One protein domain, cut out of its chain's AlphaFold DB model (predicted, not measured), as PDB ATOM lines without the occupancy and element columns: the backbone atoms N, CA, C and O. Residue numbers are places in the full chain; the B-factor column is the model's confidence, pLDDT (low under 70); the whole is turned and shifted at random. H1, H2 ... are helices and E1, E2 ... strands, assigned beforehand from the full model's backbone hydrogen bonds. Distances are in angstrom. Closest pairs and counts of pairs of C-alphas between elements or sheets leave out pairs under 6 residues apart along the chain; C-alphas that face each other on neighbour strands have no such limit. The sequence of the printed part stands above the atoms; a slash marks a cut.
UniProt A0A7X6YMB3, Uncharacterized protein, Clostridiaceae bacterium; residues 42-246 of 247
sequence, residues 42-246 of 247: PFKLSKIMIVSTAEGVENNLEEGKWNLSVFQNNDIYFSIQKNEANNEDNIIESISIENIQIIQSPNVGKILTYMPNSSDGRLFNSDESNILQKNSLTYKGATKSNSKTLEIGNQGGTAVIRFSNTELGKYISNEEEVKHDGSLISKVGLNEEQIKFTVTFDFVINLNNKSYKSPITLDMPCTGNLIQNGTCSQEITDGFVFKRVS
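This is residues 42 to 246 of the 247 residues of an uncharacterized protein of Clostridiaceae bacterium (UniProt A0A7X6YMB3). Two strongly twisted sheets stand partly face to face as an elongated sandwich: E1, E2, E4, E7, E8 and E11 form one, E3, E5, E6, E9, E10 and E12 the other. The first runs on past the second at one end, where E1 and E2 bend and E8 pairs with E2; three short helices, H1, H2 and H3, gather near these bends. The printed part has 205 residues, with named elements in the order E1 to E8, H1, H2, E9, E10, H3, E11, E12, and is mostly strand. The first sheet is branched, its neighbour pairs antiparallel; the second is mixed, in the order E6 E5 E3 E9 E10 E12. The whole is compact, with a radius of gyration of the C-alphas of 18.3 A, and spans 62 by 33 by 26 A.

In the branched sheet, E1, residues 43 to 58, and E2, residues 66 to 82, form an antiparallel hairpin, with N 49 and O 77 2.9 A apart. E1 bends by 58 degrees at residue 54, E2 by 56 degrees at residue 69. On the other side of E1 is E11, residues 232 to 236 (N 50 to O 234, 2.9 A). On the side of E2 away from E1 are E7, residues 156 to 166 (N 76 to O 161, 2.8 A), and E8, residues 170 to 173 (N 68 to O 171, 2.9 A). E4, residues 110 to 114, is the antiparallel neighbour of E7 (N 112 to O 164, 2.8 A). In the other sheet, E3, residues 92 to 104, is antiparallel to E9, residues 197 to 207 (N 98 to O 202, 2.8 A), and to E5, residues 137 to 142 (N 139 to O 95, 2.8 A). E9 and E10, residues 211 to 220, form a hairpin (N 201 to O 216, 2.9 A). The edge strands are E6, residues 151 to 153, parallel to E5 (N 152 to O 140, 2.8 A), and E12, residues 243 to 245, antiparallel to E10 (N 213 to O 243, 2.8 A). The closest C-alphas of E3 and E7, those of Ile 92 and Gly 156, are 7.3 A apart. H1, residues 183 to 187, is on the branched sheet over E1, at a height over the sheet of 7.3 A. H3, residues 226 to 229, touches H1, with the C-alphas of Ser 183 and Ile 227 closest at 4.8 A. H3 and H2, residues 192 to 195, only graze that sheet. In H1 every O i to N i+4 pair is within hydrogen-bond range; H2 and H3 are too short for such a pair.

E1 begins at C-alpha 43 (75.840, -11.791, -15.787) and is 41.5 A long. E2 is 47.3 A, E7 32.2 A, E3 32.0 A, E9 31.9 A and E10 27.8 A. E12 ends at C-alpha 245 (72.113, -1.781, -25.845).

The two C-alphas farthest apart, those of Glu 63 and Asn 87, are 63.8 A apart. The printed part has no cut. The link from E4 to E5, residues 115 to 136, is long. The mean pLDDT of the printed part is 94.2; residues 60 to 64 are under 70.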
ATOM      1  N   PRO A  42      71.981 -11.981 -17.585       95.25
ATOM      2  CA  PRO A  42      72.666 -13.270 -17.388       95.25
ATOM      3  C   PRO A  42      73.948 -13.193 -16.550       95.25
ATOM      4  O   PRO A  42      74.314 -14.160 -15.886       95.25
ATOM      5  N   PHE A  43      74.623 -12.043 -16.555       96.12
ATOM      6  CA  PHE A  43      75.840 -11.791 -15.787       96.12
ATOM      7  C   PHE A  43      75.726 -10.451 -15.079       96.12
ATOM      8  O   PHE A  43      75.260  -9.483 -15.673       96.12
ATOM      9  N   LYS A  44      76.163 -10.400 -13.822       94.75
ATOM     10  CA  LYS A  44      76.118  -9.216 -12.967       94.75
ATOM     11  C   LYS A  44      77.533  -8.751 -12.665       94.75
ATOM     12  O   LYS A  44      78.381  -9.571 -12.315       94.75
ATOM     13  N   LEU A  45      77.767  -7.442 -12.735       97.62
ATOM     14  CA  LEU A  45      78.868  -6.830 -11.998       97.62
ATOM     15  C   LEU A  45      78.505  -6.940 -10.514       97.62
ATOM     16  O   LEU A  45      77.602  -6.254 -10.053       97.62
ATOM     17  N   SER A  46      79.115  -7.883  -9.803       96.62
ATOM     18  CA  SER A  46      78.781  -8.160  -8.402       96.62
ATOM     19  C   SER A  46      79.541  -7.259  -7.441       96.62
ATOM     20  O   SER A  46      79.087  -7.023  -6.324       96.62
ATOM     21  N   LYS A  47      80.716  -6.783  -7.865       98.00
ATOM     22  CA  LYS A  47      81.591  -5.963  -7.040       98.00
ATOM     23  C   LYS A  47      82.563  -5.137  -7.875       98.00
ATOM     24  O   LYS A  47      83.183  -5.664  -8.798       98.00
ATOM     25  N   ILE A  48      82.769  -3.890  -7.464       98.62
ATOM     26  CA  ILE A  48      83.952  -3.092  -7.785       98.62
ATOM     27  C   ILE A  48      84.807  -2.985  -6.521       98.62
ATOM     28  O   ILE A  48      84.305  -2.637  -5.454       98.62
ATOM     29  N   MET A  49      86.098  -3.282  -6.633       98.38
ATOM     30  CA  MET A  49      87.070  -3.051  -5.567       98.38
ATOM     31  C   MET A  49      88.105  -2.046  -6.044       98.38
ATOM     32  O   MET A  49      88.703  -2.238  -7.098       98.38
ATOM     33  N   ILE A  50      88.306  -0.995  -5.262       98.44
ATOM     34  CA  ILE A  50      89.309   0.040  -5.496       98.44
ATOM     35  C   ILE A  50      90.411  -0.164  -4.467       98.44
ATOM     36  O   ILE A  50      90.122  -0.286  -3.277       98.44
ATOM     37  N   VAL A  51      91.662  -0.189  -4.911       97.94
ATOM     38  CA  VAL A  51      92.843  -0.191  -4.046       97.94
ATOM     39  C   VAL A  51      93.706   0.995  -4.434       97.94
ATOM     40  O   VAL A  51      94.223   1.039  -5.552       97.94
ATOM     41  N   SER A  52      93.864   1.953  -3.524       98.19
ATOM     42  CA  SER A  52      94.709   3.123  -3.760       98.19
ATOM     43  C   SER A  52      96.007   3.026  -2.975       98.19
ATOM     44  O   SER A  52      96.013   2.662  -1.800       98.19
ATOM     45  N   THR A  53      97.105   3.392  -3.625       97.06
ATOM     46  CA  THR A  53      98.454   3.475  -3.055       97.06
ATOM     47  C   THR A  53      99.208   4.645  -3.698       97.06
ATOM     48  O   THR A  53      98.679   5.316  -4.588       97.06
ATOM     49  N   ALA A  54     100.447   4.889  -3.290       97.00
ATOM     50  CA  ALA A  54     101.369   5.731  -4.040       97.00
ATOM     51  C   ALA A  54     102.715   5.031  -4.208       97.00
ATOM     52  O   ALA A  54     103.101   4.192  -3.402       97.00
ATOM     53  N   GLU A  55     103.433   5.360  -5.272       94.69
ATOM     54  CA  GLU A  55     104.773   4.838  -5.504       94.69
ATOM     55  C   GLU A  55     105.687   5.926  -6.058       94.69
ATOM     56  O   GLU A  55     105.254   6.825  -6.779       94.69
ATOM     57  N   GLY A  56     106.969   5.839  -5.716       93.50
ATOM     58  CA  GLY A  56     108.016   6.572  -6.406       93.50
ATOM     59  C   GLY A  56     108.481   5.807  -7.642       93.50
ATOM     60  O   GLY A  56     108.832   4.633  -7.540       93.50
ATOM     61  N   VAL A  57     108.496   6.470  -8.792       91.06
ATOM     62  CA  VAL A  57     109.054   5.958 -10.048       91.06
ATOM     63  C   VAL A  57     110.417   6.607 -10.258       91.06
ATOM     64  O   VAL A  57     110.508   7.835 -10.289       91.06
ATOM     65  N   GLU A  58     111.473   5.802 -10.370       87.69
ATOM     66  CA  GLU A  58     112.840   6.309 -10.525       87.69
ATOM     67  C   GLU A  58     112.978   7.230 -11.739       87.69
ATOM     68  O   GLU A  58     112.508   6.935 -12.840       87.69
ATOM     69  N   ASN A  59     113.636   8.365 -11.515       77.94
ATOM     70  CA  ASN A  59     113.987   9.327 -12.539       77.94
ATOM     71  C   ASN A  59     115.514   9.342 -12.683       77.94
ATOM     72  O   ASN A  59     116.228   9.802 -11.794       77.94
ATOM     73  N   ASN A  60     116.020   8.832 -13.807       66.12
ATOM     74  CA  ASN A  60     117.448   8.560 -14.038       66.12
ATOM     75  C   ASN A  60     118.322   9.822 -14.237       66.12
ATOM     76  O   ASN A  60     119.399   9.728 -14.822       66.12
ATOM     77  N   LEU A  61     117.854  11.010 -13.837       58.00
ATOM     78  CA  LEU A  61     118.379  12.287 -14.329       58.00
ATOM     79  C   LEU A  61     119.088  13.179 -13.288       58.00
ATOM     80  O   LEU A  61     119.665  14.177 -13.710       58.00
ATOM     81  N   GLU A  62     119.094  12.891 -11.975       57.88
ATOM     82  CA  GLU A  62     119.731  13.804 -10.984       57.88
ATOM     83  C   GLU A  62     120.395  13.092  -9.786       57.88
ATOM     84  O   GLU A  62     120.177  11.903  -9.555       57.88
ATOM     85  N   GLU A  63     121.210  13.845  -9.033       63.72
ATOM     86  CA  GLU A  63     121.976  13.404  -7.856       63.72
ATOM     87  C   GLU A  63     121.103  13.154  -6.609       63.72
ATOM     88  O   GLU A  63     120.208  13.931  -6.277       63.72
ATOM     89  N   GLY A  64     121.420  12.079  -5.882       62.19
ATOM     90  CA  GLY A  64     120.721  11.597  -4.685       62.19
ATOM     91  C   GLY A  64     120.564  10.078  -4.748       62.19
ATOM     92  O   GLY A  64     120.448   9.525  -5.840       62.19
ATOM     93  N   LYS A  65     120.580   9.371  -3.608       79.62
ATOM     94  CA  LYS A  65     120.375   7.903  -3.619       79.62
ATOM     95  C   LYS A  65     119.002   7.533  -4.194       79.62
ATOM     96  O   LYS A  65     118.870   6.510  -4.857       79.62
ATOM     97  N   TRP A  66     118.011   8.390  -3.963       85.06
ATOM     98  CA  TRP A  66     116.669   8.288  -4.509       85.06
ATOM     99  C   TRP A  66     116.291   9.589  -5.212       85.06
ATOM    100  O   TRP A  66     116.299  10.652  -4.590       85.06
ATOM    101  N   ASN A  67     115.901   9.483  -6.481       90.75
ATOM    102  CA  ASN A  67     115.226  10.533  -7.236       90.75
ATOM    103  C   ASN A  67     113.954   9.940  -7.841       90.75
ATOM    104  O   ASN A  67     114.009   9.187  -8.813       90.75
ATOM    105  N   LEU A  68     112.815  10.221  -7.212       92.94
ATOM    106  CA  LEU A  68     111.556   9.546  -7.496       92.94
ATOM    107  C   LEU A  68     110.493  10.542  -7.950       92.94
ATOM    108  O   LEU A  68     110.222  11.525  -7.264       92.94
ATOM    109  N   SER A  69     109.828  10.246  -9.059       94.75
ATOM    110  CA  SER A  69     108.570  10.893  -9.437       94.75
ATOM    111  C   SER A  69     107.430  10.220  -8.677       94.75
ATOM    112  O   SER A  69     107.260   9.007  -8.783       94.75
ATOM    113  N   VAL A  70     106.668  10.975  -7.887       96.69
ATOM    114  CA  VAL A  70     105.617  10.406  -7.028       96.69
ATOM    115  C   VAL A  70     104.312  10.275  -7.799       96.69
ATOM    116  O   VAL A  70     103.818  11.251  -8.363       96.69
ATOM    117  N   PHE A  71     103.767   9.060  -7.842       97.31
ATOM    118  CA  PHE A  71     102.504   8.726  -8.500       97.31
ATOM    119  C   PHE A  71     101.512   8.211  -7.455       97.31
ATOM    120  O   PHE A  71     101.889   7.430  -6.582       97.31
ATOM    121  N   GLN A  72     100.240   8.591  -7.564       97.62
ATOM    122  CA  GLN A  72      99.142   7.978  -6.816       97.62
ATOM    123  C   GLN A  72      98.398   7.011  -7.735       97.62
ATOM    124  O   GLN A  72      97.827   7.413  -8.742       97.62
ATOM    125  N   ASN A  73      98.368   5.733  -7.376       97.81
ATOM    126  CA  ASN A  73      97.771   4.677  -8.183       97.81
ATOM    127  C   ASN A  73      96.451   4.207  -7.591       97.81
ATOM    128  O   ASN A  73      96.354   4.024  -6.380       97.81
ATOM    129  N   ASN A  74      95.468   3.954  -8.455       98.38
ATOM    130  CA  ASN A  74      94.174   3.388  -8.092       98.38
ATOM    131  C   ASN A  74      93.882   2.189  -8.982       98.38
ATOM    132  O   ASN A  74      93.564   2.348 -10.164       98.38
ATOM    133  N   ASP A  75      93.991   1.004  -8.399       98.38
ATOM    134  CA  ASP A  75      93.736  -0.262  -9.069       98.38
ATOM    135  C   ASP A  75      92.280  -0.638  -8.852       98.38
ATOM    136  O   ASP A  75      91.818  -0.745  -7.716       98.38
ATOM    137  N   ILE A  76      91.553  -0.826  -9.949       98.69
ATOM    138  CA  ILE A  76      90.125  -1.112  -9.920       98.69
ATOM    139  C   ILE A  76      89.886  -2.512 -10.457       98.69
ATOM    140  O   ILE A  76      90.286  -2.838 -11.573       98.69
ATOM    141  N   TYR A  77      89.211  -3.328  -9.655       98.69
ATOM    142  CA  TYR A  77      88.864  -4.709  -9.952       98.69
ATOM    143  C   TYR A  77      87.352  -4.834 -10.100       98.69
ATOM    144  O   TYR A  77      86.604  -4.571  -9.160       98.69
ATOM    145  N   PHE A  78      86.908  -5.292 -11.263       98.75
ATOM    146  CA  PHE A  78      85.508  -5.557 -11.573       98.75
ATOM    147  C   PHE A  78      85.265  -7.055 -11.471       98.75
ATOM    148  O   PHE A  78      85.813  -7.818 -12.264       98.75
ATOM    149  N   SER A  79      84.464  -7.481 -10.500       98.50
ATOM    150  CA  SER A  79      84.064  -8.880 -10.333       98.50
ATOM    151  C   SER A  79      82.737  -9.121 -11.038       98.50
ATOM    152  O   SER A  79      81.728  -8.502 -10.709       98.50
ATOM    153  N   ILE A  80      82.735 -10.036 -11.998       98.06
ATOM    154  CA  ILE A  80      81.565 -10.420 -12.780       98.06
ATOM    155  C   ILE A  80      81.170 -11.836 -12.385       98.06
ATOM    156  O   ILE A  80      82.007 -12.739 -12.368       98.06
ATOM    157  N   GLN A  81      79.894 -12.042 -12.086       96.06
ATOM    158  CA  GLN A  81      79.350 -13.342 -11.703       96.06
ATOM    159  C   GLN A  81      78.161 -13.701 -12.579       96.06
ATOM    160  O   GLN A  81      77.385 -12.831 -12.990       96.06
ATOM    161  N   LYS A  82      78.006 -14.996 -12.854       95.19
ATOM    162  CA  LYS A  82      76.789 -15.519 -13.464       95.19
ATOM    163  C   LYS A  82      75.602 -15.243 -12.543       95.19
ATOM    164  O   LYS A  82      75.688 -15.369 -11.323       95.19
ATOM    165  N   ASN A  83      74.497 -14.811 -13.130       94.38
ATOM    166  CA  ASN A  83      73.249 -14.660 -12.412       94.38
ATOM    167  C   ASN A  83      72.529 -16.009 -12.388       94.38
ATOM    168  O   ASN A  83      71.845 -16.346 -13.345       94.38
ATOM    169  N   GLU A  84      72.639 -16.745 -11.287       90.19
ATOM    170  CA  GLU A  84      72.010 -18.069 -11.131       90.19
ATOM    171  C   GLU A  84      70.472 -18.045 -11.244       90.19
ATOM    172  O   GLU A  84      69.851 -19.070 -11.501       90.19
ATOM    173  N   ALA A  85      69.836 -16.878 -11.080       89.50
ATOM    174  CA  ALA A  85      68.396 -16.720 -11.303       89.50
ATOM    175  C   ALA A  85      68.018 -16.614 -12.795       89.50
ATOM    176  O   ALA A  85      66.836 -16.680 -13.141       89.50
ATOM    177  N   ASN A  86      68.999 -16.413 -13.679       90.50
ATOM    178  CA  ASN A  86      68.801 -16.374 -15.118       90.50
ATOM    179  C   ASN A  86      69.118 -17.754 -15.720       90.50
ATOM    180  O   ASN A  86      70.244 -18.235 -15.640       90.50
ATOM    181  N   ASN A  87      68.124 -18.365 -16.365       85.25
ATOM    182  CA  ASN A  87      68.235 -19.716 -16.927       85.25
ATOM    183  C   ASN A  87      68.757 -19.747 -18.371       85.25
ATOM    184  O   ASN A  87      68.742 -20.801 -19.005       85.25
ATOM    185  N   GLU A  88      69.139 -18.606 -18.942       88.00
ATOM    186  CA  GLU A  88      69.634 -18.574 -20.309       88.00
ATOM    187  C   GLU A  88      71.096 -19.023 -20.373       88.00
ATOM    188  O   GLU A  88      71.953 -18.545 -19.626       88.00
ATOM    189  N   ASP A  89      71.397 -19.888 -21.339       87.56
ATOM    190  CA  ASP A  89      72.758 -20.334 -21.617       87.56
ATOM    191  C   ASP A  89      73.509 -19.291 -22.458       87.56
ATOM    192  O   ASP A  89      73.657 -19.408 -23.676       87.56
ATOM    193  N   ASN A  90      73.909 -18.197 -21.807       92.12
ATOM    194  CA  ASN A  90      74.755 -17.177 -22.415       92.12
ATOM    195  C   ASN A  90      76.203 -17.313 -21.946       92.12
ATOM    196  O   ASN A  90      76.496 -17.730 -20.822       92.12
ATOM    197  N   ILE A  91      77.107 -16.849 -22.802       95.38
ATOM    198  CA  ILE A  91      78.524 -16.699 -22.496       95.38
ATOM    199  C   ILE A  91      78.938 -15.238 -22.664       95.38
ATOM    200  O   ILE A  91      78.389 -14.524 -23.507       95.38
ATOM    201  N   ILE A  92      79.919 -14.806 -21.875       97.56
ATOM    202  CA  ILE A  92      80.568 -13.506 -22.055       97.56
ATOM    203  C   ILE A  92      81.486 -13.590 -23.280       97.56
ATOM    204  O   ILE A  92      82.441 -14.366 -23.286       97.56
ATOM    205  N   GLU A  93      81.204 -12.787 -24.307       97.56
ATOM    206  CA  GLU A  93      82.087 -12.601 -25.468       97.56
ATOM    207  C   GLU A  93      83.159 -11.552 -25.195       97.56
ATOM    208  O   GLU A  93      84.289 -11.675 -25.663       97.56
ATOM    209  N   SER A  94      82.805 -10.495 -24.465       98.19
ATOM    210  CA  SER A  94      83.763  -9.509 -23.977       98.19
ATOM    211  C   SER A  94      83.195  -8.668 -22.841       98.19
ATOM    212  O   SER A  94      81.980  -8.542 -22.676       98.19
ATOM    213  N   ILE A  95      84.103  -8.068 -22.079       98.38
ATOM    214  CA  ILE A  95      83.828  -6.944 -21.190       98.38
ATOM    215  C   ILE A  95      84.583  -5.739 -21.739       98.38
ATOM    216  O   ILE A  95      85.764  -5.869 -22.055       98.38
ATOM    217  N   SER A  96      83.945  -4.577 -21.805       98.25
ATOM    218  CA  SER A  96      84.622  -3.332 -22.170       98.25
ATOM    219  C   SER A  96      84.413  -2.264 -21.104       98.25
ATOM    220  O   SER A  96      83.324  -2.115 -20.556       98.25
ATOM    221  N   ILE A  97      85.466  -1.505 -20.836       98.62
ATOM    222  CA  ILE A  97      85.435  -0.237 -20.113       98.62
ATOM    223  C   ILE A  97      85.598   0.818 -21.197       98.62
ATOM    224  O   ILE A  97      86.645   0.853 -21.831       98.62
ATOM    225  N   GLU A  98      84.574   1.612 -21.475       98.00
ATOM    226  CA  GLU A  98      84.519   2.525 -22.624       98.00
ATOM    227  C   GLU A  98      84.193   3.949 -22.178       98.00
ATOM    228  O   GLU A  98      83.738   4.172 -21.060       98.00
ATOM    229  N   ASN A  99      84.405   4.924 -23.064       97.81
ATOM    230  CA  ASN A  99      84.056   6.326 -22.820       97.81
ATOM    231  C   ASN A  99      84.629   6.866 -21.499       97.81
ATOM    232  O   ASN A  99      83.962   7.609 -20.784       97.81
ATOM    233  N   ILE A 100      85.867   6.478 -21.181       98.62
ATOM    234  CA  ILE A 100      86.563   6.922 -19.973       98.62
ATOM    235  C   ILE A 100      86.737   8.445 -20.017       98.62
ATOM    236  O   ILE A 100      87.270   8.992 -20.987       98.62
ATOM    237  N   GLN A 101      86.292   9.124 -18.960       98.19
ATOM    238  CA  GLN A 101      86.337  10.577 -18.821       98.19
ATOM    239  C   GLN A 101      86.671  10.976 -17.384       98.19
ATOM    240  O   GLN A 101      86.078  10.471 -16.432       98.19
ATOM    241  N   ILE A 102      87.584  11.934 -17.231       98.19
ATOM    242  CA  ILE A 102      87.835  12.606 -15.953       98.19
ATOM    243  C   ILE A 102      86.848  13.768 -15.848       98.19
ATOM    244  O   ILE A 102      86.969  14.741 -16.590       98.19
ATOM    245  N   ILE A 103      85.850  13.643 -14.973       98.25
ATOM    246  CA  ILE A 103      84.778  14.646 -14.811       98.25
ATOM    247  C   ILE A 103      85.071  15.645 -13.692       98.25
ATOM    248  O   ILE A 103      84.518  16.741 -13.685       98.25
ATOM    249  N   GLN A 104      85.987  15.290 -12.795       98.12
ATOM    250  CA  GLN A 104      86.617  16.200 -11.852       98.12
ATOM    251  C   GLN A 104      88.114  15.907 -11.851       98.12
ATOM    252  O   GLN A 104      88.532  14.820 -11.455       98.12
ATOM    253  N   SER A 105      88.916  16.849 -12.342       97.75
ATOM    254  CA  SER A 105      90.378  16.732 -12.357       97.75
ATOM    255  C   SER A 105      90.970  16.972 -10.964       97.75
ATOM    256  O   SER A 105      90.384  17.736 -10.193       97.75
ATOM    257  N   PRO A 106      92.134  16.374 -10.649       97.94
ATOM    258  CA  PRO A 106      92.852  16.724  -9.434       97.94
ATOM    259  C   PRO A 106      93.403  18.147  -9.525       97.94
ATOM    260  O   PRO A 106      93.663  18.661 -10.614       97.94
ATOM    261  N   ASN A 107      93.610  18.783  -8.370       98.12
ATOM    262  CA  ASN A 107      94.252  20.099  -8.318       98.12
ATOM    263  C   ASN A 107      95.742  20.008  -8.673       98.12
ATOM    264  O   ASN A 107      96.314  20.969  -9.184       98.12
ATOM    265  N   VAL A 108      96.371  18.868  -8.370       98.25
ATOM    266  CA  VAL A 108      97.772  18.580  -8.680       98.25
ATOM    267  C   VAL A 108      97.884  17.229  -9.373       98.25
ATOM    268  O   VAL A 108      97.330  16.228  -8.911       98.25
ATOM    269  N   GLY A 109      98.656  17.226 -10.457       97.75
ATOM    270  CA  GLY A 109      98.984  16.048 -11.242       97.75
ATOM    271  C   GLY A 109      98.138  15.878 -12.499       97.75
ATOM    272  O   GLY A 109      97.348  16.746 -12.884       97.75
ATOM    273  N   LYS A 110      98.345  14.749 -13.171       97.25
ATOM    274  CA  LYS A 110      97.707  14.398 -14.438       97.25
ATOM    275  C   LYS A 110      97.266  12.943 -14.414       97.25
ATOM    276  O   LYS A 110      98.038  12.057 -14.065       97.25
ATOM    277  N   ILE A 111      96.030  12.679 -14.832       98.00
ATOM    278  CA  ILE A 111      95.520  11.307 -14.848       98.00
ATOM    279  C   ILE A 111      95.985  10.574 -16.105       98.00
ATOM    280  O   ILE A 111      95.707  11.007 -17.225       98.00
ATOM    281  N   LEU A 112      96.646   9.438 -15.902       97.31
ATOM    282  CA  LEU A 112      96.948   8.441 -16.921       97.31
ATOM    283  C   LEU A 112      96.230   7.134 -16.585       97.31
ATOM    284  O   LEU A 112      96.159   6.716 -15.427       97.31
ATOM    285  N   THR A 113      95.693   6.476 -17.607       98.00
ATOM    286  CA  THR A 113      95.011   5.189 -17.458       98.00
ATOM    287  C   THR A 113      95.880   4.082 -18.025       98.00
ATOM    288  O   THR A 113      96.348   4.184 -19.158       98.00
ATOM    289  N   TYR A 114      96.068   3.016 -17.254       97.75
ATOM    290  CA  TYR A 114      96.920   1.892 -17.614       97.75
ATOM    291  C   TYR A 114      96.100   0.612 -17.748       97.75
ATOM    292  O   TYR A 114      95.256   0.298 -16.900       97.75
ATOM    293  N   MET A 115      96.388  -0.154 -18.800       97.25
ATOM    294  CA  MET A 115      96.031  -1.570 -18.843       97.25
ATOM    295  C   MET A 115      97.012  -2.389 -17.990       97.25
ATOM    296  O   MET A 115      98.111  -1.917 -17.688       97.25
ATOM    297  N   PRO A 116      96.642  -3.613 -17.583       97.19
ATOM    298  CA  PRO A 116      97.577  -4.510 -16.923       97.19
ATOM    299  C   PRO A 116      98.786  -4.819 -17.796       97.19
ATOM    300  O   PRO A 116      98.677  -4.961 -19.012       97.19
ATOM    301  N   ASN A 117      99.922  -5.002 -17.142       94.88
ATOM    302  CA  ASN A 117     101.148  -5.456 -17.762       94.88
ATOM    303  C   ASN A 117     100.972  -6.877 -18.327       94.88
ATOM    304  O   ASN A 117     100.506  -7.782 -17.628       94.88
ATOM    305  N   SER A 118     101.389  -7.085 -19.575       93.31
ATOM    306  CA  SER A 118     101.374  -8.399 -20.228       93.31
ATOM    307  C   SER A 118     102.505  -9.329 -19.775       93.31
ATOM    308  O   SER A 118     102.433 -10.539 -19.993       93.31
ATOM    309  N   SER A 119     103.558  -8.787 -19.163       91.38
ATOM    310  CA  SER A 119     104.741  -9.540 -18.736       91.38
ATOM    311  C   SER A 119     104.589 -10.147 -17.336       91.38
ATOM    312  O   SER A 119     103.688  -9.814 -16.565       91.38
ATOM    313  N   ASP A 120     105.493 -11.063 -16.985       85.94
ATOM    314  CA  ASP A 120     105.607 -11.564 -15.615       85.94
ATOM    315  C   ASP A 120     106.049 -10.458 -14.643       85.94
ATOM    316  O   ASP A 120     106.774  -9.536 -15.011       85.94
ATOM    317  N   GLY A 121     105.601 -10.550 -13.387       88.81
ATOM    318  CA  GLY A 121     105.888  -9.564 -12.344       88.81
ATOM    319  C   GLY A 121     104.641  -8.823 -11.862       88.81
ATOM    320  O   GLY A 121     103.600  -9.438 -11.620       88.81
ATOM    321  N   ARG A 122     104.770  -7.504 -11.661       91.25
ATOM    322  CA  ARG A 122     103.687  -6.653 -11.142       91.25
ATOM    323  C   ARG A 122     102.536  -6.564 -12.149       91.25
ATOM    324  O   ARG A 122     102.776  -6.424 -13.346       91.25
ATOM    325  N   LEU A 123     101.302  -6.596 -11.634       95.31
ATOM    326  CA  LEU A 123     100.071  -6.494 -12.428       95.31
ATOM    327  C   LEU A 123     100.017  -5.204 -13.251       95.31
ATOM    328  O   LEU A 123      99.560  -5.220 -14.384       95.31
ATOM    329  N   PHE A 124     100.497  -4.110 -12.676       95.62
ATOM    330  CA  PHE A 124     100.638  -2.823 -13.334       95.62
ATOM    331  C   PHE A 124     102.072  -2.334 -13.157       95.62
ATOM    332  O   PHE A 124     102.731  -2.632 -12.157       95.62
ATOM    333  N   ASN A 125     102.538  -1.568 -14.133       89.94
ATOM    334  CA  ASN A 125     103.795  -0.840 -14.093       89.94
ATOM    335  C   ASN A 125     103.590   0.528 -14.766       89.94
ATOM    336  O   ASN A 125     102.534   0.782 -15.348       89.94
ATOM    337  N   SER A 126     104.597   1.393 -14.682       87.06
ATOM    338  CA  SER A 126     104.551   2.749 -15.244       87.06
ATOM    339  C   SER A 126     105.094   2.831 -16.678       87.06
ATOM    340  O   SER A 126     105.485   3.909 -17.112       87.06
ATOM    341  N   ASP A 127     105.148   1.709 -17.405       88.25
ATOM    342  CA  ASP A 127     105.626   1.664 -18.791       88.25
ATOM    343  C   ASP A 127     104.639   2.388 -19.722       88.25
ATOM    344  O   ASP A 127     103.426   2.164 -19.661       88.25
ATOM    345  N   GLU A 128     105.156   3.248 -20.601       90.19
ATOM    346  CA  GLU A 128     104.348   4.014 -21.554       90.19
ATOM    347  C   GLU A 128     103.548   3.119 -22.509       90.19
ATOM    348  O   GLU A 128     102.440   3.478 -22.912       90.19
ATOM    349  N   SER A 129     104.059   1.926 -22.832       92.44
ATOM    350  CA  SER A 129     103.366   0.947 -23.676       92.44
ATOM    351  C   SER A 129     102.084   0.398 -23.041       92.44
ATOM    352  O   SER A 129     101.191  -0.046 -23.765       92.44
ATOM    353  N   ASN A 130     101.958   0.478 -21.711       94.56
ATOM    354  CA  ASN A 130     100.763   0.076 -20.971       94.56
ATOM    355  C   ASN A 130      99.762   1.224 -20.771       94.56
ATOM    356  O   ASN A 130      98.661   0.989 -20.266       94.56
ATOM    357  N   ILE A 131     100.094   2.453 -21.184       96.12
ATOM    358  CA  ILE A 131      99.148   3.571 -21.172       96.12
ATOM    359  C   ILE A 131      98.092   3.340 -22.254       96.12
ATOM    360  O   ILE A 131      98.400   3.122 -23.430       96.12
ATOM    361  N   LEU A 132      96.822   3.441 -21.864       95.19
ATOM    362  CA  LEU A 132      95.708   3.374 -22.793       95.19
ATOM    363  C   LEU A 132      95.748   4.555 -23.768       95.19
ATOM    364  O   LEU A 132      95.494   5.700 -23.406       95.19
ATOM    365  N   GLN A 133      96.010   4.252 -25.038       88.88
ATOM    366  CA  GLN A 133      96.002   5.240 -26.126       88.88
ATOM    367  C   GLN A 133      94.581   5.650 -26.546       88.88
ATOM    368  O   GLN A 133      94.379   6.650 -27.232       88.88
ATOM    369  N   LYS A 134      93.585   4.846 -26.170       85.88
ATOM    370  CA  LYS A 134      92.159   5.102 -26.384       85.88
ATOM    371  C   LYS A 134      91.479   5.128 -25.025       85.88
ATOM    372  O   LYS A 134      91.871   4.375 -24.143       85.88
ATOM    373  N   ASN A 135      90.401   5.893 -24.887       93.56
ATOM    374  CA  ASN A 135      89.588   5.948 -23.664       93.56
ATOM    375  C   ASN A 135      88.725   4.680 -23.477       93.56
ATOM    376  O   ASN A 135      87.547   4.766 -23.126       93.56
ATOM    377  N   SER A 136      89.291   3.509 -23.784       97.06
ATOM    378  CA  SER A 136      88.625   2.218 -23.746       97.06
ATOM    379  C   SER A 136      89.600   1.057 -23.528       97.06
ATOM    380  O   SER A 136      90.671   1.038 -24.139       97.06
ATOM    381  N   LEU A 137      89.180   0.041 -22.774       98.25
ATOM    382  CA  LEU A 137      89.876  -1.234 -22.592       98.25
ATOM    383  C   LEU A 137      88.884  -2.392 -22.730       98.25
ATOM    384  O   LEU A 137      87.848  -2.393 -22.070       98.25
ATOM    385  N   THR A 138      89.212  -3.393 -23.548       98.31
ATOM    386  CA  THR A 138      88.350  -4.560 -23.786       98.31
ATOM    387  C   THR A 138      89.052  -5.850 -23.393       98.31
ATOM    388  O   THR A 138      90.151  -6.139 -23.864       98.31
ATOM    389  N   TYR A 139      88.361  -6.652 -22.590       98.69
ATOM    390  CA  TYR A 139      88.697  -8.029 -22.263       98.69
ATOM    391  C   TYR A 139      87.903  -8.981 -23.149       98.69
ATOM    392  O   TYR A 139      86.677  -8.890 -23.206       98.69
ATOM    393  N   LYS A 140      88.570  -9.925 -23.813       98.50
ATOM    394  CA  LYS A 140      87.915 -10.945 -24.644       98.50
ATOM    395  C   LYS A 140      87.478 -12.146 -23.810       98.50
ATOM    396  O   LYS A 140      88.176 -12.555 -22.890       98.50
ATOM    397  N   GLY A 141      86.332 -12.725 -24.140       98.00
ATOM    398  CA  GLY A 141      85.833 -13.943 -23.514       98.00
ATOM    399  C   GLY A 141      86.781 -15.123 -23.736       98.00
ATOM    400  O   GLY A 141      87.208 -15.381 -24.861       98.00
ATOM    401  N   ALA A 142      87.088 -15.851 -22.667       98.25
ATOM    402  CA  ALA A 142      87.944 -17.034 -22.656       98.25
ATOM    403  C   ALA A 142      87.474 -18.032 -21.587       98.25
ATOM    404  O   ALA A 142      86.552 -17.764 -20.823       98.25
ATOM    405  N   THR A 143      88.115 -19.197 -21.480       97.06
ATOM    406  CA  THR A 143      87.750 -20.206 -20.465       97.06
ATOM    407  C   THR A 143      87.991 -19.723 -19.030       97.06
ATOM    408  O   THR A 143      87.306 -20.149 -18.105       97.06
ATOM    409  N   LYS A 144      88.970 -18.836 -18.823       97.12
ATOM    410  CA  LYS A 144      89.313 -18.253 -17.520       97.12
ATOM    411  C   LYS A 144      89.755 -16.807 -17.692       97.12
ATOM    412  O   LYS A 144      90.201 -16.426 -18.768       97.12
ATOM    413  N   SER A 145      89.668 -16.027 -16.619       97.94
ATOM    414  CA  SER A 145      90.183 -14.655 -16.634       97.94
ATOM    415  C   SER A 145      91.705 -14.649 -16.605       97.94
ATOM    416  O   SER A 145      92.319 -15.436 -15.880       97.94
ATOM    417  N   ASN A 146      92.304 -13.738 -17.361       97.75
ATOM    418  CA  ASN A 146      93.734 -13.492 -17.355       97.75
ATOM    419  C   ASN A 146      93.998 -12.030 -17.720       97.75
ATOM    420  O   ASN A 146      93.756 -11.592 -18.843       97.75
ATOM    421  N   SER A 147      94.502 -11.265 -16.755       96.69
ATOM    422  CA  SER A 147      94.760  -9.839 -16.937       96.69
ATOM    423  C   SER A 147      95.872  -9.556 -17.944       96.69
ATOM    424  O   SER A 147      95.772  -8.568 -18.661       96.69
ATOM    425  N   LYS A 148      96.882 -10.432 -18.049       96.00
ATOM    426  CA  LYS A 148      98.035 -10.249 -18.947       96.00
ATOM    427  C   LYS A 148      97.655 -10.324 -20.422       96.00
ATOM    428  O   LYS A 148      98.250  -9.654 -21.255       96.00
ATOM    429  N   THR A 149      96.684 -11.174 -20.742       97.12
ATOM    430  CA  THR A 149      96.188 -11.405 -22.106       97.12
ATOM    431  C   THR A 149      94.891 -10.652 -22.390       97.12
ATOM    432  O   THR A 149      94.347 -10.785 -23.484       97.12
ATOM    433  N   LEU A 150      94.407  -9.848 -21.431       98.12
ATOM    434  CA  LEU A 150      93.113  -9.167 -21.487       98.12
ATOM    435  C   LEU A 150      91.973 -10.148 -21.798       98.12
ATOM    436  O   LEU A 150      91.180  -9.957 -22.718       98.12
ATOM    437  N   GLU A 151      91.898 -11.220 -21.016       98.56
ATOM    438  CA  GLU A 151      90.867 -12.247 -21.120       98.56
ATOM    439  C   GLU A 151      89.955 -12.241 -19.888       98.56
ATOM    440  O   GLU A 151      90.417 -12.099 -18.753       98.56
ATOM    441  N   ILE A 152      88.656 -12.427 -20.105       98.50
ATOM    442  CA  ILE A 152      87.635 -12.581 -19.064       98.50
ATOM    443  C   ILE A 152      87.007 -13.968 -19.177       98.50
ATOM    444  O   ILE A 152      86.695 -14.434 -20.272       98.50
ATOM    445  N   GLY A 153      86.808 -14.640 -18.043       98.19
ATOM    446  CA  GLY A 153      86.125 -15.932 -18.022       98.19
ATOM    447  C   GLY A 153      84.714 -15.826 -18.609       98.19
ATOM    448  O   GLY A 153      83.932 -14.951 -18.242       98.19
ATOM    449  N   ASN A 154      84.370 -16.734 -19.516       96.56
ATOM    450  CA  ASN A 154      83.114 -16.715 -20.262       96.56
ATOM    451  C   ASN A 154      81.875 -17.010 -19.393       96.56
ATOM    452  O   ASN A 154      80.752 -16.835 -19.863       96.56
ATOM    453  N   GLN A 155      82.075 -17.452 -18.146       96.00
ATOM    454  CA  GLN A 155      81.049 -17.655 -17.116       96.00
ATOM    455  C   GLN A 155      81.210 -16.695 -15.917       96.00
ATOM    456  O   GLN A 155      80.645 -16.926 -14.850       96.00
ATOM    457  N   GLY A 156      81.971 -15.613 -16.084       95.69
ATOM    458  CA  GLY A 156      82.316 -14.672 -15.021       95.69
ATOM    459  C   GLY A 156      83.803 -14.704 -14.677       95.69
ATOM    460  O   GLY A 156      84.573 -15.537 -15.163       95.69
ATOM    461  N   GLY A 157      84.224 -13.759 -13.845       97.75
ATOM    462  CA  GLY A 157      85.624 -13.568 -13.499       97.75
ATOM    463  C   GLY A 157      85.955 -12.126 -13.153       97.75
ATOM    464  O   GLY A 157      85.085 -11.394 -12.686       97.75
ATOM    465  N   THR A 158      87.203 -11.719 -13.385       98.12
ATOM    466  CA  THR A 158      87.692 -10.400 -12.967       98.12
ATOM    467  C   THR A 158      88.360  -9.659 -14.118       98.12
ATOM    468  O   THR A 158      89.295 -10.177 -14.727       98.12
ATOM    469  N   ALA A 159      87.908  -8.431 -14.369       98.50
ATOM    470  CA  ALA A 159      88.590  -7.451 -15.214       98.50
ATOM    471  C   ALA A 159      89.242  -6.377 -14.331       98.50
ATOM    472  O   ALA A 159      88.773  -6.133 -13.217       98.50
ATOM    473  N   VAL A 160      90.320  -5.744 -14.799       98.50
ATOM    474  CA  VAL A 160      91.081  -4.767 -14.004       98.50
ATOM    475  C   VAL A 160      91.530  -3.562 -14.831       98.50
ATOM    476  O   VAL A 160      91.762  -3.669 -16.028       98.50
ATOM    477  N   ILE A 161      91.676  -2.402 -14.200       98.69
ATOM    478  CA  ILE A 161      92.233  -1.191 -14.825       98.69
ATOM    479  C   ILE A 161      92.901  -0.330 -13.752       98.69
ATOM    480  O   ILE A 161      92.472  -0.365 -12.598       98.69
ATOM    481  N   ARG A 162      93.931   0.441 -14.112       98.50
ATOM    482  CA  ARG A 162      94.565   1.401 -13.198       98.50
ATOM    483  C   ARG A 162      94.330   2.829 -13.665       98.50
ATOM    484  O   ARG A 162      94.593   3.158 -14.819       98.50
ATOM    485  N   PHE A 163      93.925   3.690 -12.737       98.38
ATOM    486  CA  PHE A 163      93.975   5.143 -12.890       98.38
ATOM    487  C   PHE A 163      95.093   5.689 -12.011       98.38
ATOM    488  O   PHE A 163      95.036   5.563 -10.787       98.38
ATOM    489  N   SER A 164      96.113   6.276 -12.627       97.94
ATOM    490  CA  SER A 164      97.245   6.873 -11.925       97.94
ATOM    491  C   SER A 164      97.180   8.388 -12.031       97.94
ATOM    492  O   SER A 164      97.068   8.914 -13.137       97.94
ATOM    493  N   ASN A 165      97.245   9.086 -10.901       98.19
ATOM    494  CA  ASN A 165      97.540  10.508 -10.868       98.19
ATOM    495  C   ASN A 165      99.061  10.677 -10.807       98.19
ATOM    496  O   ASN A 165      99.698  10.377  -9.791       98.19
ATOM    497  N   THR A 166      99.638  11.088 -11.927       96.62
ATOM    498  CA  THR A 166     101.075  11.276 -12.104       96.62
ATOM    499  C   THR A 166     101.451  12.741 -11.909       96.62
ATOM    500  O   THR A 166     100.593  13.580 -11.646       96.62
ATOM    501  N   GLU A 167     102.740  13.068 -12.023       95.62
ATOM    502  CA  GLU A 167     103.228  14.454 -11.924       95.62
ATOM    503  C   GLU A 167     102.913  15.125 -10.565       95.62
ATOM    504  O   GLU A 167     102.761  16.341 -10.485       95.62
ATOM    505  N   LEU A 168     102.852  14.352  -9.468       96.94
ATOM    506  CA  LEU A 168     102.587  14.896  -8.124       96.94
ATOM    507  C   LEU A 168     103.777  15.658  -7.532       96.94
ATOM    508  O   LEU A 168     103.626  16.440  -6.598       96.94
ATOM    509  N   GLY A 169     104.973  15.417  -8.057       94.88
ATOM    510  CA  GLY A 169     106.203  16.040  -7.596       94.88
ATOM    511  C   GLY A 169     107.370  15.065  -7.596       94.88
ATOM    512  O   GLY A 169     107.221  13.873  -7.881       94.88
ATOM    513  N   LYS A 170     108.544  15.600  -7.272       93.62
ATOM    514  CA  LYS A 170     109.773  14.827  -7.106       93.62
ATOM    515  C   LYS A 170     110.091  14.665  -5.626       93.62
ATOM    516  O   LYS A 170     110.068  15.644  -4.881       93.62
ATOM    517  N   TYR A 171     110.445  13.453  -5.229       93.19
ATOM    518  CA  TYR A 171     111.026  13.154  -3.930       93.19
ATOM    519  C   TYR A 171     112.508  12.817  -4.108       93.19
ATOM    520  O   TYR A 171     112.847  11.810  -4.730       93.19
ATOM    521  N   ILE A 172     113.377  13.676  -3.570       91.50
ATOM    522  CA  ILE A 172     114.832  13.491  -3.576       91.50
ATOM    523  C   ILE A 172     115.269  13.162  -2.152       91.50
ATOM    524  O   ILE A 172     114.959  13.906  -1.220       91.50
ATOM    525  N   SER A 173     115.974  12.047  -1.975       88.81
ATOM    526  CA  SER A 173     116.389  11.581  -0.653       88.81
ATOM    527  C   SER A 173     117.698  10.800  -0.689       88.81
ATOM    528  O   SER A 173     118.013  10.110  -1.656       88.81
ATOM    529  N   ASN A 174     118.442  10.880   0.414       88.94
ATOM    530  CA  ASN A 174     119.612  10.045   0.689       88.94
ATOM    531  C   ASN A 174     119.326   8.973   1.756       88.94
ATOM    532  O   ASN A 174     120.258   8.354   2.264       88.94
ATOM    533  N   GLU A 175     118.051   8.763   2.113       88.25
ATOM    534  CA  GLU A 175     117.618   7.689   3.013       88.25
ATOM    535  C   GLU A 175     118.069   6.315   2.498       88.25
ATOM    536  O   GLU A 175     118.182   6.077   1.291       88.25
ATOM    537  N   GLU A 176     118.322   5.377   3.413       87.19
ATOM    538  CA  GLU A 176     118.758   4.039   3.013       87.19
ATOM    539  C   GLU A 176     117.683   3.286   2.227       87.19
ATOM    540  O   GLU A 176     118.009   2.648   1.223       87.19
ATOM    541  N   GLU A 177     116.426   3.438   2.638       87.69
ATOM    542  CA  GLU A 177     115.245   2.828   2.036       87.69
ATOM    543  C   GLU A 177     114.118   3.857   1.927       87.69
ATOM    544  O   GLU A 177     113.945   4.707   2.804       87.69
ATOM    545  N   VAL A 178     113.321   3.752   0.864       90.25
ATOM    546  CA  VAL A 178     112.118   4.561   0.670       90.25
ATOM    547  C   VAL A 178     110.899   3.651   0.666       90.25
ATOM    548  O   VAL A 178     110.852   2.639  -0.029       90.25
ATOM    549  N   LYS A 179     109.884   4.021   1.448       92.62
ATOM    550  CA  LYS A 179     108.603   3.318   1.470       92.62
ATOM    551  C   LYS A 179     107.760   3.760   0.270       92.62
ATOM    552  O   LYS A 179     107.431   4.937   0.161       92.62
ATOM    553  N   HIS A 180     107.418   2.828  -0.618       93.81
ATOM    554  CA  HIS A 180     106.544   3.080  -1.771       93.81
ATOM    555  C   HIS A 180     105.083   2.869  -1.370       93.81
ATOM    556  O   HIS A 180     104.510   1.806  -1.612       93.81
ATOM    557  N   ASP A 181     104.527   3.865  -0.684       95.94
ATOM    558  CA  ASP A 181     103.118   3.921  -0.310       95.94
ATOM    559  C   ASP A 181     102.614   5.377  -0.262       95.94
ATOM    560  O   ASP A 181     103.352   6.325  -0.544       95.94
ATOM    561  N   GLY A 182     101.354   5.559   0.129       95.81
ATOM    562  CA  GLY A 182     100.666   6.843   0.267       95.81
ATOM    563  C   GLY A 182     101.397   7.900   1.100       95.81
ATOM    564  O   GLY A 182     101.161   9.090   0.890       95.81
ATOM    565  N   SER A 183     102.334   7.521   1.977       95.38
ATOM    566  CA  SER A 183     103.147   8.492   2.719       95.38
ATOM    567  C   SER A 183     104.060   9.325   1.809       95.38
ATOM    568  O   SER A 183     104.413  10.447   2.164       95.38
ATOM    569  N   LEU A 184     104.392   8.851   0.600       96.25
ATOM    570  CA  LEU A 184     105.162   9.629  -0.379       96.25
ATOM    571  C   LEU A 184     104.454  10.913  -0.819       96.25
ATOM    572  O   LEU A 184     105.121  11.897  -1.134       96.25
ATOM    573  N   ILE A 185     103.120  10.926  -0.811       97.06
ATOM    574  CA  ILE A 185     102.325  12.097  -1.199       97.06
ATOM    575  C   ILE A 185     102.584  13.259  -0.228       97.06
ATOM    576  O   ILE A 185     102.783  14.395  -0.660       97.06
ATOM    577  N   SER A 186     102.664  12.990   1.081       95.31
ATOM    578  CA  SER A 186     102.976  14.038   2.062       95.31
ATOM    579  C   SER A 186     104.442  14.462   2.018       95.31
ATOM    580  O   SER A 186     104.742  15.630   2.268       95.31
ATOM    581  N   LYS A 187     105.358  13.563   1.625       94.75
ATOM    582  CA  LYS A 187     106.778  13.900   1.425       94.75
ATOM    583  C   LYS A 187     107.009  14.894   0.281       94.75
ATOM    584  O   LYS A 187     107.998  15.617   0.318       94.75
ATOM    585  N   VAL A 188     106.093  14.979  -0.689       96.06
ATOM    586  CA  VAL A 188     106.088  16.033  -1.725       96.06
ATOM    587  C   VAL A 188     105.194  17.229  -1.368       96.06
ATOM    588  O   VAL A 188     104.929  18.083  -2.207       96.06
ATOM    589  N   GLY A 189     104.749  17.327  -0.110       96.25
ATOM    590  CA  GLY A 189     104.005  18.477   0.409       96.25
ATOM    591  C   GLY A 189     102.532  18.527   0.003       96.25
ATOM    592  O   GLY A 189     101.917  19.587   0.111       96.25
ATOM    593  N   LEU A 190     101.961  17.412  -0.461       97.44
ATOM    594  CA  LEU A 190     100.564  17.336  -0.880       97.44
ATOM    595  C   LEU A 190      99.670  16.699   0.185       97.44
ATOM    596  O   LEU A 190     100.103  15.890   1.007       97.44
ATOM    597  N   ASN A 191      98.387  17.050   0.132       95.19
ATOM    598  CA  ASN A 191      97.318  16.421   0.906       95.19
ATOM    599  C   ASN A 191      96.287  15.732  -0.004       95.19
ATOM    600  O   ASN A 191      96.340  15.850  -1.228       95.19
ATOM    601  N   GLU A 192      95.329  15.023   0.600       92.19
ATOM    602  CA  GLU A 192      94.334  14.248  -0.149       92.19
ATOM    603  C   GLU A 192      93.445  15.110  -1.050       92.19
ATOM    604  O   GLU A 192      93.192  14.726  -2.187       92.19
ATOM    605  N   GLU A 193      93.017  16.296  -0.606       94.69
ATOM    606  CA  GLU A 193      92.156  17.173  -1.416       94.69
ATOM    607  C   GLU A 193      92.836  17.631  -2.711       94.69
ATOM    608  O   GLU A 193      92.168  17.919  -3.701       94.69
ATOM    609  N   GLN A 194      94.170  17.701  -2.732       97.31
ATOM    610  CA  GLN A 194      94.908  18.119  -3.921       97.31
ATOM    611  C   GLN A 194      94.993  17.031  -4.992       97.31
ATOM    612  O   GLN A 194      95.139  17.357  -6.170       97.31
ATOM    613  N   ILE A 195      94.888  15.764  -4.597       97.19
ATOM    614  CA  ILE A 195      95.070  14.612  -5.487       97.19
ATOM    615  C   ILE A 195      93.758  13.910  -5.845       97.19
ATOM    616  O   ILE A 195      93.782  12.978  -6.645       97.19
ATOM    617  N   LYS A 196      92.630  14.335  -5.261       97.50
ATOM    618  CA  LYS A 196      91.309  13.758  -5.526       97.50
ATOM    619  C   LYS A 196      90.844  14.017  -6.950       97.50
ATOM    620  O   LYS A 196      90.943  15.135  -7.440       97.50
ATOM    621  N   PHE A 197      90.260  13.009  -7.577       98.56
ATOM    622  CA  PHE A 197      89.649  13.127  -8.894       98.56
ATOM    623  C   PHE A 197      88.467  12.172  -9.033       98.56
ATOM    624  O   PHE A 197      88.388  11.158  -8.341       98.56
ATOM    625  N   THR A 198      87.579  12.474  -9.974       98.69
ATOM    626  CA  THR A 198      86.415  11.638 -10.279       98.69
ATOM    627  C   THR A 198      86.478  11.198 -11.729       98.69
ATOM    628  O   THR A 198      86.626  12.018 -12.645       98.69
ATOM    629  N   VAL A 199      86.339   9.892 -11.943       98.44
ATOM    630  CA  VAL A 199      86.286   9.275 -13.267       98.44
ATOM    631  C   VAL A 199      84.897   8.716 -13.532       98.44
ATOM    632  O   VAL A 199      84.262   8.149 -12.645       98.44
ATOM    633  N   THR A 200      84.435   8.843 -14.770       98.62
ATOM    634  CA  THR A 200      83.257   8.141 -15.269       98.62
ATOM    635  C   THR A 200      83.607   7.320 -16.502       98.62
ATOM    636  O   THR A 200      84.488   7.692 -17.278       98.62
ATOM    637  N   PHE A 201      82.924   6.197 -16.684       98.69
ATOM    638  CA  PHE A 201      83.052   5.336 -17.858       98.69
ATOM    639  C   PHE A 201      81.798   4.482 -18.035       98.69
ATOM    640  O   PHE A 201      81.002   4.307 -17.116       98.69
ATOM    641  N   ASP A 202      81.637   3.924 -19.224       98.44
ATOM    642  CA  ASP A 202      80.652   2.893 -19.507       98.44
ATOM    643  C   ASP A 202      81.271   1.512 -19.254       98.44
ATOM    644  O   ASP A 202      82.281   1.155 -19.860       98.44
ATOM    645  N   PHE A 203      80.657   0.714 -18.383       98.56
ATOM    646  CA  PHE A 203      80.990  -0.698 -18.217       98.56
ATOM    647  C   PHE A 203      80.029  -1.547 -19.051       98.56
ATOM    648  O   PHE A 203      78.819  -1.566 -18.804       98.56
ATOM    649  N   VAL A 204      80.565  -2.235 -20.056       98.25
ATOM    650  CA  VAL A 204      79.799  -2.968 -21.066       98.25
ATOM    651  C   VAL A 204      80.050  -4.466 -20.933       98.25
ATOM    652  O   VAL A 204      81.189  -4.925 -20.985       98.25
ATOM    653  N   ILE A 205      78.974  -5.239 -20.802       97.75
ATOM    654  CA  ILE A 205      78.977  -6.701 -20.857       97.75
ATOM    655  C   ILE A 205      78.420  -7.121 -22.215       97.75
ATOM    656  O   ILE A 205      77.219  -6.986 -22.459       97.75
ATOM    657  N   ASN A 206      79.274  -7.648 -23.089       97.19
ATOM    658  CA  ASN A 206      78.878  -8.170 -24.393       97.19
ATOM    659  C   ASN A 206      78.712  -9.686 -24.323       97.19
ATOM    660  O   ASN A 206      79.647 -10.419 -23.990       97.19
ATOM    661  N   LEU A 207      77.521 -10.152 -24.679       95.31
ATOM    662  CA  LEU A 207      77.195 -11.560 -24.860       95.31
ATOM    663  C   LEU A 207      77.051 -11.865 -26.356       95.31
ATOM    664  O   LEU A 207      76.988 -10.966 -27.204       95.31
ATOM    665  N   ASN A 208      76.923 -13.151 -26.673       88.12
ATOM    666  CA  ASN A 208      76.705 -13.658 -28.031       88.12
ATOM    667  C   ASN A 208      75.619 -12.909 -28.823       88.12
ATOM    668  O   ASN A 208      75.838 -12.535 -29.976       88.12
ATOM    669  N   ASN A 209      74.474 -12.613 -28.208       86.38
ATOM    670  CA  ASN A 209      73.310 -12.039 -28.895       86.38
ATOM    671  C   ASN A 209      72.839 -10.675 -28.357       86.38
ATOM    672  O   ASN A 209      71.873 -10.111 -28.876       86.38
ATOM    673  N   LYS A 210      73.465 -10.147 -27.302       92.00
ATOM    674  CA  LYS A 210      73.040  -8.905 -26.645       92.00
ATOM    675  C   LYS A 210      74.154  -8.292 -25.823       92.00
ATOM    676  O   LYS A 210      75.053  -8.991 -25.369       92.00
ATOM    677  N   SER A 211      74.017  -6.999 -25.576       95.81
ATOM    678  CA  SER A 211      74.966  -6.234 -24.785       95.81
ATOM    679  C   SER A 211      74.232  -5.447 -23.710       95.81
ATOM    680  O   SER A 211      73.102  -4.992 -23.913       95.81
ATOM    681  N   TYR A 212      74.881  -5.292 -22.564       97.00
ATOM    682  CA  TYR A 212      74.380  -4.512 -21.442       97.00
ATOM    683  C   TYR A 212      75.412  -3.476 -21.047       97.00
ATOM    684  O   TYR A 212      76.598  -3.780 -21.000       97.00
ATOM    685  N   LYS A 213      74.960  -2.269 -20.733       97.44
ATOM    686  CA  LYS A 213      75.816  -1.148 -20.362       97.44
ATOM    687  C   LYS A 213      75.343  -0.535 -19.056       97.44
ATOM    688  O   LYS A 213      74.151  -0.263 -18.919       97.44
ATOM    689  N   SER A 214      76.270  -0.278 -18.141       97.56
ATOM    690  CA  SER A 214      76.049   0.557 -16.959       97.56
ATOM    691  C   SER A 214      77.061   1.701 -16.972       97.56
ATOM    692  O   SER A 214      78.257   1.417 -17.060       97.56
ATOM    693  N   PRO A 215      76.640   2.972 -16.866       97.56
ATOM    694  CA  PRO A 215      77.572   4.035 -16.521       97.56
ATOM    695  C   PRO A 215      78.064   3.808 -15.087       97.56
ATOM    696  O   PRO A 215      77.289   3.404 -14.217       97.56
ATOM    697  N   ILE A 216      79.348   4.037 -14.855       98.25
ATOM    698  CA  ILE A 216      80.005   3.905 -13.558       98.25
ATOM    699  C   ILE A 216      80.773   5.195 -13.297       98.25
ATOM    700  O   ILE A 216      81.532   5.646 -14.153       98.25
ATOM    701  N   THR A 217      80.587   5.768 -12.111       98.25
ATOM    702  CA  THR A 217      81.301   6.958 -11.645       98.25
ATOM    703  C   THR A 217      81.982   6.624 -10.330       98.25
ATOM    704  O   THR A 217      81.331   6.100  -9.429       98.25
ATOM    705  N   LEU A 218      83.284   6.889 -10.233       98.12
ATOM    706  CA  LEU A 218      84.093   6.557  -9.065       98.12
ATOM    707  C   LEU A 218      84.972   7.743  -8.669       98.12
ATOM    708  O   LEU A 218      85.634   8.342  -9.522       98.12
ATOM    709  N   ASP A 219      85.014   8.014  -7.369       97.44
ATOM    710  CA  ASP A 219      85.940   8.964  -6.759       97.44
ATOM    711  C   ASP A 219      87.236   8.257  -6.358       97.44
ATOM    712  O   ASP A 219      87.226   7.114  -5.891       97.44
ATOM    713  N   MET A 220      88.357   8.942  -6.564       96.62
ATOM    714  CA  MET A 220      89.707   8.451  -6.298       96.62
ATOM    715  C   MET A 220      90.506   9.500  -5.513       96.62
ATOM    716  O   MET A 220      90.350  10.689  -5.791       96.62
ATOM    717  N   PRO A 221      91.418   9.103  -4.602       96.31
ATOM    718  CA  PRO A 221      91.608   7.738  -4.096       96.31
ATOM    719  C   PRO A 221      90.394   7.213  -3.314       96.31
ATOM    720  O   PRO A 221      89.455   7.959  -3.045       96.31
ATOM    721  N   CYS A 222      90.419   5.929  -2.940       91.38
ATOM    722  CA  CYS A 222      89.395   5.338  -2.076       91.38
ATOM    723  C   CYS A 222      89.186   6.109  -0.768       91.38
ATOM    724  O   CYS A 222      90.086   6.753  -0.222       91.38
ATOM    725  N   THR A 223      87.993   5.956  -0.194       83.19
ATOM    726  CA  THR A 223      87.690   6.470   1.141       83.19
ATOM    727  C   THR A 223      88.456   5.667   2.202       83.19
ATOM    728  O   THR A 223      88.057   4.554   2.536       83.19
ATOM    729  N   GLY A 224      89.566   6.191   2.734       76.62
ATOM    730  CA  GLY A 224      90.325   5.453   3.757       76.62
ATOM    731  C   GLY A 224      91.642   6.055   4.245       76.62
ATOM    732  O   GLY A 224      92.475   5.297   4.733       76.62
ATOM    733  N   ASN A 225      91.830   7.374   4.134       87.12
ATOM    734  CA  ASN A 225      93.053   8.096   4.516       87.12
ATOM    735  C   ASN A 225      94.336   7.429   3.972       87.12
ATOM    736  O   ASN A 225      95.125   6.829   4.710       87.12
ATOM    737  N   LEU A 226      94.501   7.502   2.651       95.19
ATOM    738  CA  LEU A 226      95.615   6.930   1.897       95.19
ATOM    739  C   LEU A 226      96.968   7.394   2.448       95.19
ATOM    740  O   LEU A 226      97.888   6.588   2.581       95.19
ATOM    741  N   ILE A 227      97.098   8.683   2.769       94.50
ATOM    742  CA  ILE A 227      98.388   9.259   3.171       94.50
ATOM    743  C   ILE A 227      98.836   8.706   4.526       94.50
ATOM    744  O   ILE A 227     100.003   8.352   4.693       94.50
ATOM    745  N   GLN A 228      97.918   8.606   5.490       92.38
ATOM    746  CA  GLN A 228      98.234   8.101   6.826       92.38
ATOM    747  C   GLN A 228      98.474   6.588   6.830       92.38
ATOM    748  O   GLN A 228      99.398   6.110   7.487       92.38
ATOM    749  N   ASN A 229      97.639   5.836   6.113       94.25
ATOM    750  CA  ASN A 229      97.656   4.374   6.149       94.25
ATOM    751  C   ASN A 229      98.633   3.760   5.136       94.25
ATOM    752  O   ASN A 229      98.907   2.560   5.192       94.25
ATOM    753  N   GLY A 230      99.146   4.555   4.195       95.31
ATOM    754  CA  GLY A 230      99.982   4.111   3.079       95.31
ATOM    755  C   GLY A 230      99.184   3.461   1.943       95.31
ATOM    756  O   GLY A 230      99.496   3.649   0.770       95.31
ATOM    757  N   THR A 231      98.111   2.751   2.267       96.38
ATOM    758  CA  THR A 231      97.186   2.150   1.303       96.38
ATOM    759  C   THR A 231      95.768   2.321   1.828       96.38
ATOM    760  O   THR A 231      95.542   2.228   3.035       96.38
ATOM    761  N   CYS A 232      94.797   2.510   0.938       96.12
ATOM    762  CA  CYS A 232      93.386   2.316   1.268       96.12
ATOM    763  C   CYS A 232      92.739   1.316   0.310       96.12
ATOM    764  O   CYS A 232      93.262   1.027  -0.771       96.12
ATOM    765  N   SER A 233      91.572   0.807   0.698       96.88
ATOM    766  CA  SER A 233      90.704   0.057  -0.199       96.88
ATOM    767  C   SER A 233      89.236   0.380   0.052       96.88
ATOM    768  O   SER A 233      88.843   0.753   1.156       96.88
ATOM    769  N   GLN A 234      88.424   0.240  -0.991       96.88
ATOM    770  CA  GLN A 234      86.982   0.443  -0.943       96.88
ATOM    771  C   GLN A 234      86.288  -0.626  -1.784       96.88
ATOM    772  O   GLN A 234      86.708  -0.927  -2.900       96.88
ATOM    773  N   GLU A 235      85.219  -1.198  -1.239       97.56
ATOM    774  CA  GLU A 235      84.363  -2.172  -1.912       97.56
ATOM    775  C   GLU A 235      82.998  -1.534  -2.204       97.56
ATOM    776  O   GLU A 235      82.404  -0.907  -1.329       97.56
ATOM    777  N   ILE A 236      82.519  -1.691  -3.438       97.69
ATOM    778  CA  ILE A 236      81.213  -1.218  -3.912       97.69
ATOM    779  C   ILE A 236      80.481  -2.427  -4.494       97.69
ATOM    780  O   ILE A 236      81.012  -3.106  -5.376       97.69
ATOM    781  N   THR A 237      79.280  -2.715  -4.000       97.00
ATOM    782  CA  THR A 237      78.499  -3.915  -4.368       97.00
ATOM    783  C   THR A 237      77.106  -3.593  -4.908       97.00
ATOM    784  O   THR A 237      76.383  -4.500  -5.319       97.00
ATOM    785  N   ASP A 238      76.733  -2.315  -4.949       92.06
ATOM    786  CA  ASP A 238      75.437  -1.825  -5.405       92.06
ATOM    787  C   ASP A 238      75.575  -0.628  -6.368       92.06
ATOM    788  O   ASP A 238      76.671  -0.234  -6.764       92.06
ATOM    789  N   GLY A 239      74.437  -0.099  -6.830       89.75
ATOM    790  CA  GLY A 239      74.389   1.077  -7.709       89.75
ATOM    791  C   GLY A 239      74.629   0.804  -9.200       89.75
ATOM    792  O   GLY A 239      74.589   1.734 -10.003       89.75
ATOM    793  N   PHE A 240      74.833  -0.453  -9.604       94.38
ATOM    794  CA  PHE A 240      75.070  -0.812 -11.007       94.38
ATOM    795  C   PHE A 240      73.752  -1.004 -11.773       94.38
ATOM    796  O   PHE A 240      73.118  -2.058 -11.692       94.38
ATOM    797  N   VAL A 241      73.339   0.006 -12.542       95.38
ATOM    798  CA  VAL A 241      72.106  -0.033 -13.347       95.38
ATOM    799  C   VAL A 241      72.438  -0.356 -14.802       95.38
ATOM    800  O   VAL A 241      72.771   0.520 -15.602       95.38
ATOM    801  N   PHE A 242      72.312  -1.633 -15.162       96.62
ATOM    802  CA  PHE A 242      72.556  -2.099 -16.525       96.62
ATOM    803  C   PHE A 242      71.333  -1.917 -17.417       96.62
ATOM    804  O   PHE A 242      70.241  -2.373 -17.095       96.62
ATOM    805  N   LYS A 243      71.525  -1.321 -18.593       95.81
ATOM    806  CA  LYS A 243      70.513  -1.227 -19.653       95.81
ATOM    807  C   LYS A 243      70.970  -1.999 -20.875       95.81
ATOM    808  O   LYS A 243      72.163  -2.057 -21.177       95.81
ATOM    809  N   ARG A 244      70.021  -2.600 -21.588       93.94
ATOM    810  CA  ARG A 244      70.310  -3.304 -22.838       93.94
ATOM    811  C   ARG A 244      70.668  -2.286 -23.915       93.94
ATOM    812  O   ARG A 244      69.975  -1.284 -24.074       93.94
ATOM    813  N   VAL A 245      71.724  -2.564 -24.669       90.12
ATOM    814  CA  VAL A 245      72.113  -1.781 -25.845       90.12
ATOM    815  C   VAL A 245      72.011  -2.656 -27.091       90.12
ATOM    816  O   VAL A 245      72.210  -3.874 -27.031       90.12
ATOM    817  N   SER A 246      71.610  -2.054 -28.210       73.56
ATOM    818  CA  SER A 246      71.589  -2.729 -29.508       73.56
ATOM    819  C   SER A 246      73.018  -3.037 -29.942       73.56
ATOM    820  O   SER A 246      73.880  -2.164 -29.840       73.56
TER     821      SER A 246